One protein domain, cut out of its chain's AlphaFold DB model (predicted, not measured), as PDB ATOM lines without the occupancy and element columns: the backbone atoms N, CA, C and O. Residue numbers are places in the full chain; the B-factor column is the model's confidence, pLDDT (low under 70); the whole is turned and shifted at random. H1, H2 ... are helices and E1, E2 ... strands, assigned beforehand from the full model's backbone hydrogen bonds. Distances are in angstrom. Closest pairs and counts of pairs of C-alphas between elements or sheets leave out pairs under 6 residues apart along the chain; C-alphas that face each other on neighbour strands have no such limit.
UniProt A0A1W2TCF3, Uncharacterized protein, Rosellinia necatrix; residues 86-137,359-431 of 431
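What this domain is: This is residues 86 to 137 and 359 to 431 of the 431 residues of an uncharacterized protein of Rosellinia necatrix (UniProt A0A1W2TCF3). You will find little regular structure: loops wind round a small hairpin, E1 and E2, near the middle. H3 lies near it, H1 packs on H3 at a slant, and H2 sits alone on the side away from H1. The printed part has 125 residues, with 29 in named elements, in order H1, H2, H3, E1, E2, of mixed class. It is compact, with radius of gyration of the C-alphas 14.3 A and spans of 42 by 34 by 28 A.

How they stand to each other: Begin at E1, residues 408 to 411, and E2, residues 417 to 420, an antiparallel hairpin at 145 degrees; N 410 and O 418 are 3.0 A apart, within hydrogen-bond range. H3, residues 386 to 391, and E2 are near each other, with 6 pairs of C-alphas within 10 A. H1, residues 86 to 94, touches H3 at a steep tilt of 49 degrees, the same way; their closest C-alphas, Phe 92 and Ser 390, are 5.7 A apart. H2, residues 127 to 132, is apart from H1, H3, E1 and E2. Every O i to N i+4 pair is within hydrogen-bond range in H1 and H3, and 1 of 2 in H2.

Where its parts are: Find C-alpha 86 at (158.203, 146.942, 136.819); from there H1 runs 12.3 A. H2 runs 9.2 A, H3 8.5 A, E1 9.6 A and E2 8.8 A, ending at C-alpha 420 (158.520, 159.091, 142.383).

The domain as a whole: The farthest C-alphas, Ser 114 and Glu 431, are 44.9 A apart. Residues 138 to 358 are cut out, leaving 11.8 A between C-alphas 137 and 359. The links H1 to H2 and H3 to E1 are long. Low pLDDT includes residues 111 to 131, 362 to 374 and 423 to 431.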
ATOM      1  N   ASP A  86     157.381 145.786 137.170       88.44
ATOM      2  CA  ASP A  86     158.203 146.942 136.819       88.44
ATOM      3  C   ASP A  86     157.737 147.591 135.491       88.44
ATOM      4  O   ASP A  86     157.784 148.813 135.383       88.44
ATOM      5  N   GLU A  87     157.245 146.807 134.515       88.31
ATOM      6  CA  GLU A  87     156.545 147.327 133.320       88.31
ATOM      7  C   GLU A  87     155.244 148.029 133.694       88.31
ATOM      8  O   GLU A  87     155.012 149.146 133.246       88.31
ATOM      9  N   ALA A  88     154.430 147.409 134.554       90.25
ATOM     10  CA  ALA A  88     153.179 148.005 135.008       90.25
ATOM     11  C   ALA A  88     153.418 149.355 135.698       90.25
ATOM     12  O   ALA A  88     152.771 150.337 135.360       90.25
ATOM     13  N   VAL A  89     154.405 149.434 136.597       91.25
ATOM     14  CA  VAL A  89     154.807 150.701 137.228       91.25
ATOM     15  C   VAL A  89     155.271 151.711 136.183       91.25
ATOM     16  O   VAL A  89     154.877 152.865 136.251       91.25
ATOM     17  N   SER A  90     156.084 151.304 135.203       90.56
ATOM     18  CA  SER A  90     156.536 152.219 134.147       90.56
ATOM     19  C   SER A  90     155.364 152.778 133.340       90.56
ATOM     20  O   SER A  90     155.345 153.975 133.068       90.56
ATOM     21  N   SER A  91     154.403 151.926 132.979       90.00
ATOM     22  CA  SER A  91     153.232 152.304 132.187       90.00
ATOM     23  C   SER A  91     152.301 153.231 132.977       90.00
ATOM     24  O   SER A  91     151.941 154.288 132.467       90.00
ATOM     25  N   PHE A  92     152.020 152.930 134.252       91.00
ATOM     26  CA  PHE A  92     151.186 153.784 135.113       91.00
ATOM     27  C   PHE A  92     151.856 155.104 135.517       91.00
ATOM     28  O   PHE A  92     151.168 156.095 135.720       91.00
ATOM     29  N   LEU A  93     153.191 155.153 135.610       90.44
ATOM     30  CA  LEU A  93     153.914 156.418 135.811       90.44
ATOM     31  C   LEU A  93     153.921 157.297 134.556       90.44
ATOM     32  O   LEU A  93     154.058 158.511 134.666       90.44
ATOM     33  N   GLN A  94     153.842 156.692 133.369       88.88
ATOM     34  CA  GLN A  94     153.750 157.421 132.106       88.88
ATOM     35  C   GLN A  94     152.309 157.871 131.824       88.88
ATOM     36  O   GLN A  94     152.093 158.966 131.307       88.88
ATOM     37  N   HIS A  95     151.335 157.033 132.177       87.81
ATOM     38  CA  HIS A  95     149.909 157.248 131.972       87.81
ATOM     39  C   HIS A  95     149.175 157.065 133.307       87.81
ATOM     40  O   HIS A  95     148.757 155.958 133.651       87.81
ATOM     41  N   GLU A  96     149.041 158.157 134.068       86.19
ATOM     42  CA  GLU A  96     148.351 158.144 135.363       86.19
ATOM     43  C   GLU A  96     146.873 157.746 135.190       86.19
ATOM     44  O   GLU A  96     146.127 158.320 134.393       86.19
ATOM     45  N   ASP A  97     146.441 156.750 135.959       84.69
ATOM     46  CA  ASP A  97     145.078 156.222 135.937       84.69
ATOM     47  C   ASP A  97     144.102 157.070 136.768       84.69
ATOM     48  O   ASP A  97     144.235 157.234 137.984       84.69
ATOM     49  N   GLN A  98     143.044 157.552 136.125       82.56
ATOM     50  CA  GLN A  98     142.059 158.430 136.753       82.56
ATOM     51  C   GLN A  98     141.261 157.744 137.873       82.56
ATOM     52  O   GLN A  98     140.814 158.420 138.802       82.56
ATOM     53  N   TYR A  99     141.092 156.417 137.830       80.94
ATOM     54  CA  TYR A  99     140.228 155.693 138.772       80.94
ATOM     55  C   TYR A  99     140.900 155.378 140.115       80.94
ATOM     56  O   TYR A  99     140.214 155.113 141.103       80.94
ATOM     57  N   THR A 100     142.233 155.410 140.179       81.69
ATOM     58  CA  THR A 100     143.009 155.003 141.367       81.69
ATOM     59  C   THR A 100     143.756 156.152 142.049       81.69
ATOM     60  O   THR A 100     144.397 155.941 143.079       81.69
ATOM     61  N   MET A 101     143.617 157.380 141.536       74.38
ATOM     62  CA  MET A 101     144.346 158.580 141.975       74.38
ATOM     63  C   MET A 101     144.201 158.911 143.473       74.38
ATOM     64  O   MET A 101     145.100 159.512 144.063       74.38
ATOM     65  N   THR A 102     143.090 158.526 144.107       71.88
ATOM     66  CA  THR A 102     142.810 158.802 145.529       71.88
ATOM     67  C   THR A 102     143.053 157.606 146.459       71.88
ATOM     68  O   THR A 102     142.835 157.718 147.662       71.88
ATOM     69  N   ALA A 103     143.512 156.459 145.941       75.56
ATOM     70  CA  ALA A 103     143.549 155.185 146.670       75.56
ATOM     71  C   ALA A 103     144.973 154.724 147.050       75.56
ATOM     72  O   ALA A 103     145.320 153.553 146.937       75.56
ATOM     73  N   THR A 104     145.828 155.627 147.517       74.25
ATOM     74  CA  THR A 104     147.289 155.437 147.546       74.25
ATOM     75  C   THR A 104     147.835 154.231 148.335       74.25
ATOM     76  O   THR A 104     148.903 153.708 148.012       74.25
ATOM     77  N   PHE A 105     147.129 153.769 149.369       78.75
ATOM     78  CA  PHE A 105     147.495 152.576 150.157       78.75
ATOM     79  C   PHE A 105     146.648 151.333 149.842       78.75
ATOM     80  O   PHE A 105     146.508 150.462 150.702       78.75
ATOM     81  N   LEU A 106     146.080 151.246 148.638       80.06
ATOM     82  CA  LEU A 106     145.260 150.111 148.222       80.06
ATOM     83  C   LEU A 106     146.065 148.800 148.245       80.06
ATOM     84  O   LEU A 106     147.120 148.680 147.617       80.06
ATOM     85  N   GLU A 107     145.559 147.796 148.963       82.31
ATOM     86  CA  GLU A 107     146.090 146.432 148.933       82.31
ATOM     87  C   GLU A 107     145.222 145.524 148.057       82.31
ATOM     88  O   GLU A 107     144.022 145.726 147.906       82.31
ATOM     89  N   CYS A 108     145.809 144.448 147.533       80.00
ATOM     90  CA  CYS A 108     145.076 143.447 146.753       80.00
ATOM     91  C   CYS A 108     143.929 142.796 147.549       80.00
ATOM     92  O   CYS A 108     142.985 142.299 146.948       80.00
ATOM     93  N   SER A 109     144.018 142.756 148.882       76.69
ATOM     94  CA  SER A 109     142.953 142.232 149.748       76.69
ATOM     95  C   SER A 109     141.801 143.202 149.968       76.69
ATOM     96  O   SER A 109     140.750 142.767 150.420       76.69
ATOM     97  N   ASP A 110     142.016 144.492 149.710       74.44
ATOM     98  CA  ASP A 110     140.965 145.506 149.806       74.44
ATOM     99  C   ASP A 110     140.098 145.517 148.535       74.44
ATOM    100  O   ASP A 110     139.075 146.188 148.502       74.44
ATOM    101  N   TYR A 111     140.491 144.767 147.501       66.38
ATOM    102  CA  TYR A 111     139.683 144.532 146.315       66.38
ATOM    103  C   TYR A 111     138.659 143.421 146.594       66.38
ATOM    104  O   TYR A 111     139.019 142.245 146.656       66.38
ATOM    105  N   ASP A 112     137.396 143.807 146.766       58.66
ATOM    106  CA  ASP A 112     136.241 142.907 146.812       58.66
ATOM    107  C   ASP A 112     135.319 143.245 145.630       58.66
ATOM    108  O   ASP A 112     135.168 144.424 145.292       58.66
ATOM    109  N   ASP A 113     134.700 142.239 145.004       48.88
ATOM    110  CA  ASP A 113     133.889 142.375 143.774       48.88
ATOM    111  C   ASP A 113     132.686 143.337 143.942       48.88
ATOM    112  O   ASP A 113     132.026 143.708 142.970       48.88
ATOM    113  N   SER A 114     132.398 143.777 145.172       47.16
ATOM    114  CA  SER A 114     131.355 144.749 145.514       47.16
ATOM    115  C   SER A 114     131.802 146.218 145.535       47.16
ATOM    116  O   SER A 114     130.956 147.096 145.728       47.16
ATOM    117  N   ILE A 115     133.096 146.530 145.396       50.62
ATOM    118  CA  ILE A 115     133.580 147.918 145.449       50.62
ATOM    119  C   ILE A 115     133.514 148.528 144.050       50.62
ATOM    120  O   ILE A 115     134.384 148.326 143.208       50.62
ATOM    121  N   GLY A 116     132.471 149.320 143.805       47.69
ATOM    122  CA  GLY A 116     132.432 150.191 142.640       47.69
ATOM    123  C   GLY A 116     133.591 151.188 142.696       47.69
ATOM    124  O   GLY A 116     133.674 151.993 143.621       47.69
ATOM    125  N   PHE A 117     134.443 151.190 141.667       49.38
ATOM    126  CA  PHE A 117     135.515 152.175 141.445       49.38
ATOM    127  C   PHE A 117     135.033 153.643 141.415       49.38
ATOM    128  O   PHE A 117     135.842 154.555 141.296       49.38
ATOM    129  N   CYS A 118     133.723 153.886 141.532       44.50
ATOM    130  CA  CYS A 118     133.093 155.201 141.581       44.50
ATOM    131  C   CYS A 118     133.072 155.839 142.983       44.50
ATOM    132  O   CYS A 118     132.726 157.014 143.096       44.50
ATOM    133  N   THR A 119     133.445 155.124 144.052       45.50
ATOM    134  CA  THR A 119     133.586 155.705 145.405       45.50
ATOM    135  C   THR A 119     134.985 155.514 146.018       45.50
ATOM    136  O   THR A 119     135.110 155.091 147.170       45.50
ATOM    137  N   PRO A 120     136.082 155.879 145.321       47.72
ATOM    138  CA  PRO A 120     137.435 155.738 145.861       47.72
ATOM    139  C   PRO A 120     137.724 156.752 146.986       47.72
ATOM    140  O   PRO A 120     138.686 156.595 147.732       47.72
ATOM    141  N   ALA A 121     136.842 157.740 147.191       44.41
ATOM    142  CA  ALA A 121     136.879 158.659 148.331       44.41
ATOM    143  C   ALA A 121     136.686 157.970 149.699       44.41
ATOM    144  O   ALA A 121     136.988 158.570 150.727       44.41
ATOM    145  N   ALA A 122     136.191 156.727 149.737       43.19
ATOM    146  CA  ALA A 122     135.899 156.034 150.992       43.19
ATOM    147  C   ALA A 122     137.051 155.162 151.525       43.19
ATOM    148  O   ALA A 122     137.022 154.798 152.701       43.19
ATOM    149  N   VAL A 123     138.051 154.797 150.708       48.78
ATOM    150  CA  VAL A 123     138.936 153.675 151.080       48.78
ATOM    151  C   VAL A 123     140.268 154.101 151.703       48.78
ATOM    152  O   VAL A 123     140.743 153.380 152.577       48.78
ATOM    153  N   VAL A 124     140.906 155.230 151.360       51.19
ATOM    154  CA  VAL A 124     142.333 155.362 151.732       51.19
ATOM    155  C   VAL A 124     142.838 156.773 152.048       51.19
ATOM    156  O   VAL A 124     143.693 157.317 151.370       51.19
ATOM    157  N   GLU A 125     142.404 157.295 153.190       51.22
ATOM    158  CA  GLU A 125     143.233 158.152 154.065       51.22
ATOM    159  C   GLU A 125     142.868 157.948 155.553       51.22
ATOM    160  O   GLU A 125     143.220 158.728 156.434       51.22
ATOM    161  N   SER A 126     142.131 156.875 155.874       50.09
ATOM    162  CA  SER A 126     141.690 156.618 157.244       50.09
ATOM    163  C   SER A 126     142.823 156.031 158.096       50.09
ATOM    164  O   SER A 126     143.631 155.220 157.635       50.09
ATOM    165  N   ARG A 127     142.849 156.384 159.390       48.25
ATOM    166  CA  ARG A 127     143.798 155.862 160.398       48.25
ATOM    167  C   ARG A 127     143.875 154.322 160.454       48.25
ATOM    168  O   ARG A 127     144.871 153.788 160.918       48.25
ATOM    169  N   ALA A 128     142.878 153.592 159.950       49.22
ATOM    170  CA  ALA A 128     142.920 152.130 159.879       49.22
ATOM    171  C   ALA A 128     143.900 151.603 158.807       49.22
ATOM    172  O   ALA A 128     144.533 150.563 159.002       49.22
ATOM    173  N   ALA A 129     144.083 152.324 157.692       57.62
ATOM    174  CA  ALA A 129     145.084 151.978 156.679       57.62
ATOM    175  C   ALA A 129     146.515 152.190 157.208       57.62
ATOM    176  O   ALA A 129     147.402 151.379 156.940       57.62
ATOM    177  N   ALA A 130     146.704 153.218 158.040       58.44
ATOM    178  CA  ALA A 130     147.959 153.531 158.716       58.44
ATOM    179  C   ALA A 130     148.475 152.397 159.611       58.44
ATOM    180  O   ALA A 130     149.645 152.020 159.529       58.44
ATOM    181  N   ASP A 131     147.604 151.814 160.437       64.00
ATOM    182  CA  ASP A 131     148.004 150.757 161.371       64.00
ATOM    183  C   ASP A 131     148.455 149.479 160.645       64.00
ATOM    184  O   ASP A 131     149.410 148.819 161.064       64.00
ATOM    185  N   ARG A 132     147.856 149.162 159.488       71.69
ATOM    186  CA  ARG A 132     148.273 148.015 158.654       71.69
ATOM    187  C   ARG A 132     149.695 148.174 158.108       71.69
ATOM    188  O   ARG A 132     150.396 147.170 157.915       71.69
ATOM    189  N   LEU A 133     150.131 149.414 157.898       74.62
ATOM    190  CA  LEU A 133     151.448 149.768 157.367       74.62
ATOM    191  C   LEU A 133     152.537 149.858 158.447       74.62
ATOM    192  O   LEU A 133     153.701 150.040 158.097       74.62
ATOM    193  N   ARG A 134     152.198 149.667 159.731       71.88
ATOM    194  CA  ARG A 134     153.153 149.548 160.856       71.88
ATOM    195  C   ARG A 134     153.658 148.120 161.093       71.88
ATOM    196  O   ARG A 134     154.572 147.900 161.880       71.88
ATOM    197  N   SER A 135     153.048 147.131 160.443       76.00
ATOM    198  CA  SER A 135     153.389 145.723 160.654       76.00
ATOM    199  C   SER A 135     154.550 145.262 159.768       76.00
ATOM    200  O   SER A 135     154.551 145.472 158.556       76.00
ATOM    201  N   ASN A 136     155.509 144.544 160.355       79.31
ATOM    202  CA  ASN A 136     156.541 143.843 159.596       79.31
ATOM    203  C   ASN A 136     155.973 142.540 159.021       79.31
ATOM    204  O   ASN A 136     155.632 141.607 159.754       79.31
ATOM    205  N   LEU A 137     155.883 142.465 157.695       88.06
ATOM    206  CA  LEU A 137     155.398 141.278 156.995       88.06
ATOM    207  C   LEU A 137     156.551 140.390 156.523       88.06
ATOM    208  O   LEU A 137     157.678 140.829 156.319       88.06
ATOM    209  N   ARG A 359     161.105 149.897 156.022       82.62
ATOM    210  CA  ARG A 359     161.806 151.120 156.412       82.62
ATOM    211  C   ARG A 359     160.817 151.973 157.175       82.62
ATOM    212  O   ARG A 359     159.742 152.246 156.654       82.62
ATOM    213  N   GLU A 360     161.197 152.388 158.372       78.38
ATOM    214  CA  GLU A 360     160.408 153.326 159.158       78.38
ATOM    215  C   GLU A 360     160.519 154.722 158.540       78.38
ATOM    216  O   GLU A 360     161.613 155.242 158.318       78.38
ATOM    217  N   ILE A 361     159.372 155.299 158.199       72.06
ATOM    218  CA  ILE A 361     159.230 156.664 157.705       72.06
ATOM    219  C   ILE A 361     158.364 157.387 158.732       72.06
ATOM    220  O   ILE A 361     157.178 157.080 158.880       72.06
ATOM    221  N   GLY A 362     159.005 158.278 159.491       62.31
ATOM    222  CA  GLY A 362     158.371 159.091 160.524       62.31
ATOM    223  C   GLY A 362     157.731 160.377 159.981       62.31
ATOM    224  O   GLY A 362     157.885 160.695 158.799       62.31
ATOM    225  N   PRO A 363     157.019 161.129 160.840       56.59
ATOM    226  CA  PRO A 363     156.436 162.421 160.484       56.59
ATOM    227  C   PRO A 363     157.544 163.431 160.150       56.59
ATOM    228  O   PRO A 363     158.542 163.510 160.864       56.59
ATOM    229  N   CYS A 364     157.381 164.211 159.080       53.34
ATOM    230  CA  CYS A 364     158.315 165.291 158.762       53.34
ATOM    231  C   CYS A 364     158.189 166.422 159.800       53.34
ATOM    232  O   CYS A 364     157.087 166.928 160.019       53.34
ATOM    233  N   GLU A 365     159.308 166.865 160.381       44.31
ATOM    234  CA  GLU A 365     159.384 168.100 161.175       44.31
ATOM    235  C   GLU A 365     159.079 169.302 160.260       44.31
ATOM    236  O   GLU A 365     159.934 169.755 159.504       44.31
ATOM    237  N   GLY A 366     157.828 169.778 160.259       49.34
ATOM    238  CA  GLY A 366     157.396 170.938 159.463       49.34
ATOM    239  C   GLY A 366     156.065 170.783 158.718       49.34
ATOM    240  O   GLY A 366     155.656 171.713 158.026       49.34
ATOM    241  N   GLY A 367     155.380 169.641 158.834       45.50
ATOM    242  CA  GLY A 367     154.011 169.480 158.331       45.50
ATOM    243  C   GLY A 367     152.982 170.210 159.204       45.50
ATOM    244  O   GLY A 367     153.107 170.237 160.425       45.50
ATOM    245  N   THR A 368     151.957 170.796 158.582       42.25
ATOM    246  CA  THR A 368     150.784 171.367 159.267       42.25
ATOM    247  C   THR A 368     150.133 170.339 160.205       42.25
ATOM    248  O   THR A 368     149.981 169.183 159.815       42.25
ATOM    249  N   GLU A 369     149.704 170.766 161.404       43.66
ATOM    250  CA  GLU A 369     149.126 169.950 162.505       43.66
ATOM    251  C   GLU A 369     147.974 168.997 162.112       43.66
ATOM    252  O   GLU A 369     147.597 168.116 162.883       43.66
ATOM    253  N   THR A 370     147.403 169.152 160.919       45.59
ATOM    254  CA  THR A 370     146.329 168.318 160.369       45.59
ATOM    255  C   THR A 370     146.791 166.971 159.808       45.59
ATOM    256  O   THR A 370     145.955 166.085 159.631       45.59
ATOM    257  N   ASP A 371     148.090 166.776 159.569       47.44
ATOM    258  CA  ASP A 371     148.642 165.544 158.997       47.44
ATOM    259  C   ASP A 371     149.248 164.686 160.122       47.44
ATOM    260  O   ASP A 371     150.394 164.854 160.537       47.44
ATOM    261  N   GLY A 372     148.409 163.839 160.726       49.62
ATOM    262  CA  GLY A 372     148.727 163.116 161.958       49.62
ATOM    263  C   GLY A 372     149.987 162.244 161.874       49.62
ATOM    264  O   GLY A 372     150.408 161.845 160.795       49.62
ATOM    265  N   ASN A 373     150.550 161.908 163.043       55.88
ATOM    266  CA  ASN A 373     151.720 161.041 163.279       55.88
ATOM    267  C   ASN A 373     151.657 159.662 162.572       55.88
ATOM    268  O   ASN A 373     151.482 158.609 163.203       55.88
ATOM    269  N   LEU A 374     151.787 159.647 161.248       62.44
ATOM    270  CA  LEU A 374     151.674 158.463 160.416       62.44
ATOM    271  C   LEU A 374     153.050 157.819 160.244       62.44
ATOM    272  O   LEU A 374     153.805 158.160 159.342       62.44
ATOM    273  N   LEU A 375     153.360 156.867 161.124       70.94
ATOM    274  CA  LEU A 375     154.515 155.987 160.972       70.94
ATOM    275  C   LEU A 375     154.214 154.921 159.909       70.94
ATOM    276  O   LEU A 375     153.343 154.071 160.122       70.94
ATOM    277  N   VAL A 376     154.950 154.945 158.798       74.56
ATOM    278  CA  VAL A 376     154.870 153.932 157.734       74.56
ATOM    279  C   VAL A 376     156.116 153.064 157.795       74.56
ATOM    280  O   VAL A 376     157.225 153.578 157.746       74.56
ATOM    281  N   THR A 377     155.948 151.747 157.895       75.88
ATOM    282  CA  THR A 377     157.074 150.795 157.972       75.88
ATOM    283  C   THR A 377     157.198 149.915 156.729       75.88
ATOM    284  O   THR A 377     158.269 149.376 156.449       75.88
ATOM    285  N   ARG A 378     156.127 149.771 155.938       84.25
ATOM    286  CA  ARG A 378     156.108 148.937 154.729       84.25
ATOM    287  C   ARG A 378     155.278 149.545 153.606       84.25
ATOM    288  O   ARG A 378     154.437 150.404 153.834       84.25
ATOM    289  N   MET A 379     155.482 149.019 152.403       84.81
ATOM    290  CA  MET A 379     154.652 149.308 151.234       84.81
ATOM    291  C   MET A 379     153.354 148.459 151.254       84.81
ATOM    292  O   MET A 379     153.383 147.333 151.779       84.81
ATOM    293  N   PRO A 380     152.233 148.948 150.682       85.31
ATOM    294  CA  PRO A 380     151.004 148.167 150.496       85.31
ATOM    295  C   PRO A 380     151.247 146.866 149.720       85.31
ATOM    296  O   PRO A 380     152.062 146.832 148.796       85.31
ATOM    297  N   LEU A 381     150.558 145.777 150.073       87.50
ATOM    298  CA  LEU A 381     150.670 144.504 149.350       87.50
ATOM    299  C   LEU A 381     149.760 144.473 148.116       87.50
ATOM    300  O   LEU A 381     148.568 144.201 148.219       87.50
ATOM    301  N   VAL A 382     150.342 144.669 146.933       86.75
ATOM    302  CA  VAL A 382     149.587 144.746 145.664       86.75
ATOM    303  C   VAL A 382     149.483 143.417 144.902       86.75
ATOM    304  O   VAL A 382     148.599 143.246 144.067       86.75
ATOM    305  N   SER A 383     150.356 142.442 145.194       84.19
ATOM    306  CA  SER A 383     150.467 141.173 144.451       84.19
ATOM    307  C   SER A 383     150.475 141.400 142.927       84.19
ATOM    308  O   SER A 383     151.439 141.947 142.406       84.19
ATOM    309  N   THR A 384     149.419 140.986 142.220       85.31
ATOM    310  CA  THR A 384     149.242 141.093 140.761       85.31
ATOM    311  C   THR A 384     148.016 141.943 140.406       85.31
ATOM    312  O   THR A 384     147.519 141.862 139.289       85.31
ATOM    313  N   CYS A 385     147.477 142.700 141.367       87.56
ATOM    314  CA  CYS A 385     146.324 143.566 141.154       87.56
ATOM    315  C   CYS A 385     146.787 144.860 140.475       87.56
ATOM    316  O   CYS A 385     147.497 145.659 141.086       87.56
ATOM    317  N   SER A 386     146.388 145.059 139.217       88.44
ATOM    318  CA  SER A 386     146.735 146.254 138.437       88.44
ATOM    319  C   SER A 386     146.239 147.534 139.104       88.44
ATOM    320  O   SER A 386     147.010 148.480 139.207       88.44
ATOM    321  N   ALA A 387     145.018 147.540 139.649       86.12
ATOM    322  CA  ALA A 387     144.464 148.692 140.364       86.12
ATOM    323  C   ALA A 387     145.315 149.089 141.584       86.12
ATOM    324  O   ALA A 387     145.605 150.263 141.784       86.12
ATOM    325  N   ALA A 388     145.777 148.113 142.374       87.75
ATOM    326  CA  ALA A 388     146.617 148.376 143.541       87.75
ATOM    327  C   ALA A 388     148.028 148.864 143.159       87.75
ATOM    328  O   ALA A 388     148.601 149.703 143.852       87.75
ATOM    329  N   ILE A 389     148.587 148.374 142.044       91.12
ATOM    330  CA  ILE A 389     149.856 148.885 141.495       91.12
ATOM    331  C   ILE A 389     149.672 150.329 141.010       91.12
ATOM    332  O   ILE A 389     150.468 151.198 141.363       91.12
ATOM    333  N   SER A 390     148.616 150.571 140.233       90.25
ATOM    334  CA  SER A 390     148.262 151.867 139.653       90.25
ATOM    335  C   SER A 390     148.059 152.938 140.725       90.25
ATOM    336  O   SER A 390     148.633 154.020 140.646       90.25
ATOM    337  N   ALA A 391     147.380 152.593 141.824       87.12
ATOM    338  CA  ALA A 391     147.149 153.500 142.945       87.12
ATOM    339  C   ALA A 391     148.435 154.010 143.627       87.12
ATOM    340  O   ALA A 391     148.431 155.069 144.254       87.12
ATOM    341  N   ALA A 392     149.553 153.288 143.494       88.81
ATOM    342  CA  ALA A 392     150.852 153.712 144.011       88.81
ATOM    343  C   ALA A 392     151.659 154.580 143.021       88.81
ATOM    344  O   ALA A 392     152.758 155.011 143.375       88.81
ATOM    345  N   CYS A 393     151.154 154.824 141.808       90.81
ATOM    346  CA  CYS A 393     151.875 155.446 140.690       90.81
ATOM    347  C   CYS A 393     151.284 156.813 140.286       90.81
ATOM    348  O   CYS A 393     151.085 157.069 139.108       90.81
ATOM    349  N   HIS A 394     151.049 157.702 141.256       87.56
ATOM    350  CA  HIS A 394     150.506 159.059 141.043       87.56
ATOM    351  C   HIS A 394     151.476 160.148 141.535       87.56
ATOM    352  O   HIS A 394     151.230 160.776 142.571       87.56
ATOM    353  N   PRO A 395     152.667 160.305 140.919       82.50
ATOM    354  CA  PRO A 395     153.698 161.223 141.406       82.50
ATOM    355  C   PRO A 395     153.323 162.706 141.236       82.50
ATOM    356  O   PRO A 395     153.849 163.546 141.975       82.50
ATOM    357  N   GLY A 396     152.376 163.026 140.347       81.44
ATOM    358  CA  GLY A 396     151.854 164.372 140.153       81.44
ATOM    359  C   GLY A 396     152.643 165.211 139.135       81.44
ATOM    360  O   GLY A 396     153.656 164.773 138.587       81.44
ATOM    361  N   PRO A 397     152.209 166.463 138.890       73.25
ATOM    362  CA  PRO A 397     152.576 167.239 137.697       73.25
ATOM    363  C   PRO A 397     154.052 167.665 137.595       73.25
ATOM    364  O   PRO A 397     154.458 168.184 136.560       73.25
ATOM    365  N   GLY A 398     154.860 167.480 138.645       69.44
ATOM    366  CA  GLY A 398     156.299 167.785 138.634       69.44
ATOM    367  C   GLY A 398     157.186 166.646 138.120       69.44
ATOM    368  O   GLY A 398     158.311 166.895 137.695       69.44
ATOM    369  N   SER A 399     156.672 165.413 138.102       75.88
ATOM    370  CA  SER A 399     157.475 164.197 137.938       75.88
ATOM    371  C   SER A 399     157.125 163.407 136.667       75.88
ATOM    372  O   SER A 399     157.183 162.179 136.664       75.88
ATOM    373  N   CYS A 400     156.787 164.087 135.565       75.00
ATOM    374  CA  CYS A 400     156.415 163.447 134.290       75.00
ATOM    375  C   CYS A 400     157.495 162.477 133.755       75.00
ATOM    376  O   CYS A 400     157.191 161.471 133.114       75.00
ATOM    377  N   ASP A 401     158.765 162.730 134.084       84.12
ATOM    378  CA  ASP A 401     159.905 161.888 133.696       84.12
ATOM    379  C   ASP A 401     160.218 160.767 134.705       84.12
ATOM    380  O   ASP A 401     161.249 160.096 134.579       84.12
ATOM    381  N   ALA A 402     159.376 160.546 135.724       84.12
ATOM    382  CA  ALA A 402     159.609 159.523 136.748       84.12
ATOM    383  C   ALA A 402     159.748 158.126 136.133       84.12
ATOM    384  O   ALA A 402     160.602 157.349 136.563       84.12
ATOM    385  N   HIS A 403     158.981 157.833 135.078       84.88
ATOM    386  CA  HIS A 403     159.089 156.578 134.342       84.88
ATOM    387  C   HIS A 403     160.502 156.365 133.759       84.88
ATOM    388  O   HIS A 403     160.979 155.237 133.737       84.88
ATOM    389  N   LEU A 404     161.242 157.419 133.394       87.81
ATOM    390  CA  LEU A 404     162.588 157.329 132.803       87.81
ATOM    391  C   LEU A 404     163.725 157.255 133.830       87.81
ATOM    392  O   LEU A 404     164.886 157.050 133.460       87.81
ATOM    393  N   LYS A 405     163.436 157.452 135.117       88.38
ATOM    394  CA  LYS A 405     164.449 157.626 136.165       88.38
ATOM    395  C   LYS A 405     164.385 156.518 137.220       88.38
ATOM    396  O   LYS A 405     163.449 155.721 137.266       88.38
ATOM    397  N   PRO A 406     165.402 156.409 138.091       89.00
ATOM    398  CA  PRO A 406     165.327 155.540 139.254       89.00
ATOM    399  C   PRO A 406     164.271 156.062 140.233       89.00
ATOM    400  O   PRO A 406     164.377 157.193 140.708       89.00
ATOM    401  N   VAL A 407     163.307 155.216 140.587       91.00
ATOM    402  CA  VAL A 407     162.161 155.590 141.425       91.00
ATOM    403  C   VAL A 407     162.220 154.957 142.811       91.00
ATOM    404  O   VAL A 407     162.870 153.925 143.027       91.00
ATOM    405  N   GLN A 408     161.549 155.593 143.763       90.19
ATOM    406  CA  GLN A 408     161.350 155.105 145.124       90.19
ATOM    407  C   GLN A 408     159.933 155.469 145.573       90.19
ATOM    408  O   GLN A 408     159.416 156.515 145.190       90.19
ATOM    409  N   TRP A 409     159.314 154.622 146.387       87.50
ATOM    410  CA  TRP A 409     158.027 154.927 147.002       87.50
ATOM    411  C   TRP A 409     158.228 155.755 148.269       87.50
ATOM    412  O   TRP A 409     159.045 155.400 149.124       87.50
ATOM    413  N   GLY A 410     157.492 156.854 148.387       83.12
ATOM    414  CA  GLY A 410     157.538 157.729 149.553       83.12
ATOM    415  C   GLY A 410     156.616 158.935 149.410       83.12
ATOM    416  O   GLY A 410     155.835 159.027 148.462       83.12
ATOM    417  N   LYS A 411     156.706 159.864 150.363       79.06
ATOM    418  CA  LYS A 411     155.915 161.097 150.354       79.06
ATOM    419  C   LYS A 411     156.520 162.113 149.379       79.06
ATOM    420  O   LYS A 411     157.710 162.427 149.451       79.06
ATOM    421  N   THR A 412     155.706 162.594 148.445       77.12
ATOM    422  CA  THR A 412     156.056 163.648 147.480       77.12
ATOM    423  C   THR A 412     156.020 165.028 148.146       77.12
ATOM    424  O   THR A 412     155.448 165.198 149.225       77.12
ATOM    425  N   ARG A 413     156.556 166.055 147.470       70.06
ATOM    426  CA  ARG A 413     156.452 167.460 147.918       70.06
ATOM    427  C   ARG A 413     155.010 167.953 148.032       70.06
ATOM    428  O   ARG A 413     154.736 168.849 148.817       70.06
ATOM    429  N   SER A 414     154.094 167.356 147.267       69.81
ATOM    430  CA  SER A 414     152.661 167.662 147.331       69.81
ATOM    431  C   SER A 414     151.963 167.080 148.568       69.81
ATOM    432  O   SER A 414     150.769 167.290 148.745       69.81
ATOM    433  N   GLY A 415     152.678 166.310 149.396       70.06
ATOM    434  CA  GLY A 415     152.128 165.608 150.554       70.06
ATOM    435  C   GLY A 415     151.546 164.228 150.233       70.06
ATOM    436  O   GLY A 415     151.379 163.421 151.142       70.06
ATOM    437  N   ARG A 416     151.314 163.900 148.954       75.56
ATOM    438  CA  ARG A 416     150.802 162.586 148.528       75.56
ATOM    439  C   ARG A 416     151.881 161.509 148.528       75.56
ATOM    440  O   ARG A 416     153.034 161.788 148.192       75.56
ATOM    441  N   TRP A 417     151.508 160.274 148.854       81.31
ATOM    442  CA  TRP A 417     152.390 159.112 148.731       81.31
ATOM    443  C   TRP A 417     152.394 158.601 147.286       81.31
ATOM    444  O   TRP A 417     151.352 158.516 146.651       81.31
ATOM    445  N   SER A 418     153.562 158.296 146.730       87.00
ATOM    446  CA  SER A 418     153.663 157.743 145.376       87.00
ATOM    447  C   SER A 418     155.056 157.176 145.107       87.00
ATOM    448  O   SER A 418     156.025 157.492 145.805       87.00
ATOM    449  N   ILE A 419     155.170 156.333 144.084       88.38
ATOM    450  CA  ILE A 419     156.436 156.017 143.429       88.38
ATOM    451  C   ILE A 419     156.878 157.253 142.631       88.38
ATOM    452  O   ILE A 419     156.219 157.656 141.683       88.38
ATOM    453  N   THR A 420     158.004 157.858 143.007       86.50
ATOM    454  CA  THR A 420     158.520 159.091 142.383       86.50
ATOM    455  C   THR A 420     160.054 159.096 142.322       86.50
ATOM    456  O   THR A 420     160.737 158.398 143.087       86.50
ATOM    457  N   ASP A 421     160.618 159.894 141.416       83.50
ATOM    458  CA  ASP A 421     162.043 160.237 141.331       83.50
ATOM    459  C   ASP A 421     162.435 161.427 142.236       83.50
ATOM    460  O   ASP A 421     163.625 161.691 142.436       83.50
ATOM    461  N   GLU A 422     161.465 162.117 142.838       73.88
ATOM    462  CA  GLU A 422     161.674 163.340 143.628       73.88
ATOM    463  C   GLU A 422     161.733 163.126 145.144       73.88
ATOM    464  O   GLU A 422     161.919 164.088 145.889       73.88
ATOM    465  N   THR A 423     161.600 161.882 145.618       61.62
ATOM    466  CA  THR A 423     161.646 161.549 147.054       61.62
ATOM    467  C   THR A 423     162.832 162.234 147.739       61.62
ATOM    468  O   THR A 423     163.991 161.959 147.412       61.62
ATOM    469  N   SER A 424     162.546 163.143 148.675       50.97
ATOM    470  CA  SER A 424     163.563 163.819 149.475       50.97
ATOM    471  C   SER A 424     164.337 162.769 150.274       50.97
ATOM    472  O   SER A 424     163.760 161.929 150.952       50.97
ATOM    473  N   LEU A 425     165.668 162.793 150.203       48.66
ATOM    474  CA  LEU A 425     166.532 161.902 150.994       48.66
ATOM    475  C   LEU A 425     166.508 162.222 152.503       48.66
ATOM    476  O   LEU A 425     167.166 161.530 153.276       48.66
ATOM    477  N   GLN A 426     165.764 163.250 152.926       45.16
ATOM    478  CA  GLN A 426     165.607 163.658 154.322       45.16
ATOM    479  C   GLN A 426     164.650 162.723 155.061       45.16
ATOM    480  O   GLN A 426     163.540 163.094 155.418       45.16
ATOM    481  N   TYR A 427     165.089 161.494 155.293       50.03
ATOM    482  CA  TYR A 427     164.457 160.615 156.265       50.03
ATOM    483  C   TYR A 427     165.579 159.981 157.068       50.03
ATOM    484  O   TYR A 427     166.445 159.322 156.480       50.03
ATOM    485  N   SER A 428     165.580 160.233 158.380       37.91
ATOM    486  CA  SER A 428     166.604 159.761 159.305       37.91
ATOM    487  C   SER A 428     166.843 158.267 159.097       37.91
ATOM    488  O   SER A 428     165.928 157.443 159.123       37.91
ATOM    489  N   LEU A 429     168.092 157.915 158.812       32.97
ATOM    490  CA  LEU A 429     168.562 156.565 159.063       32.97
ATOM    491  C   LEU A 429     168.590 156.456 160.587       32.97
ATOM    492  O   LEU A 429     169.426 157.098 161.213       32.97
ATOM    493  N   GLY A 430     167.613 155.760 161.170       36.81
ATOM    494  CA  GLY A 430     167.732 155.318 162.555       36.81
ATOM    495  C   GLY A 430     169.001 154.479 162.662       36.81
ATOM    496  O   GLY A 430     169.165 153.541 161.876       36.81
ATOM    497  N   GLU A 431     169.908 154.917 163.532       29.38
ATOM    498  CA  GLU A 431     171.176 154.255 163.858       29.38
ATOM    499  C   GLU A 431     170.991 152.813 164.337       29.38
ATOM    500  O   GLU A 431     169.974 152.526 165.017       29.38
TER     501      GLU A 431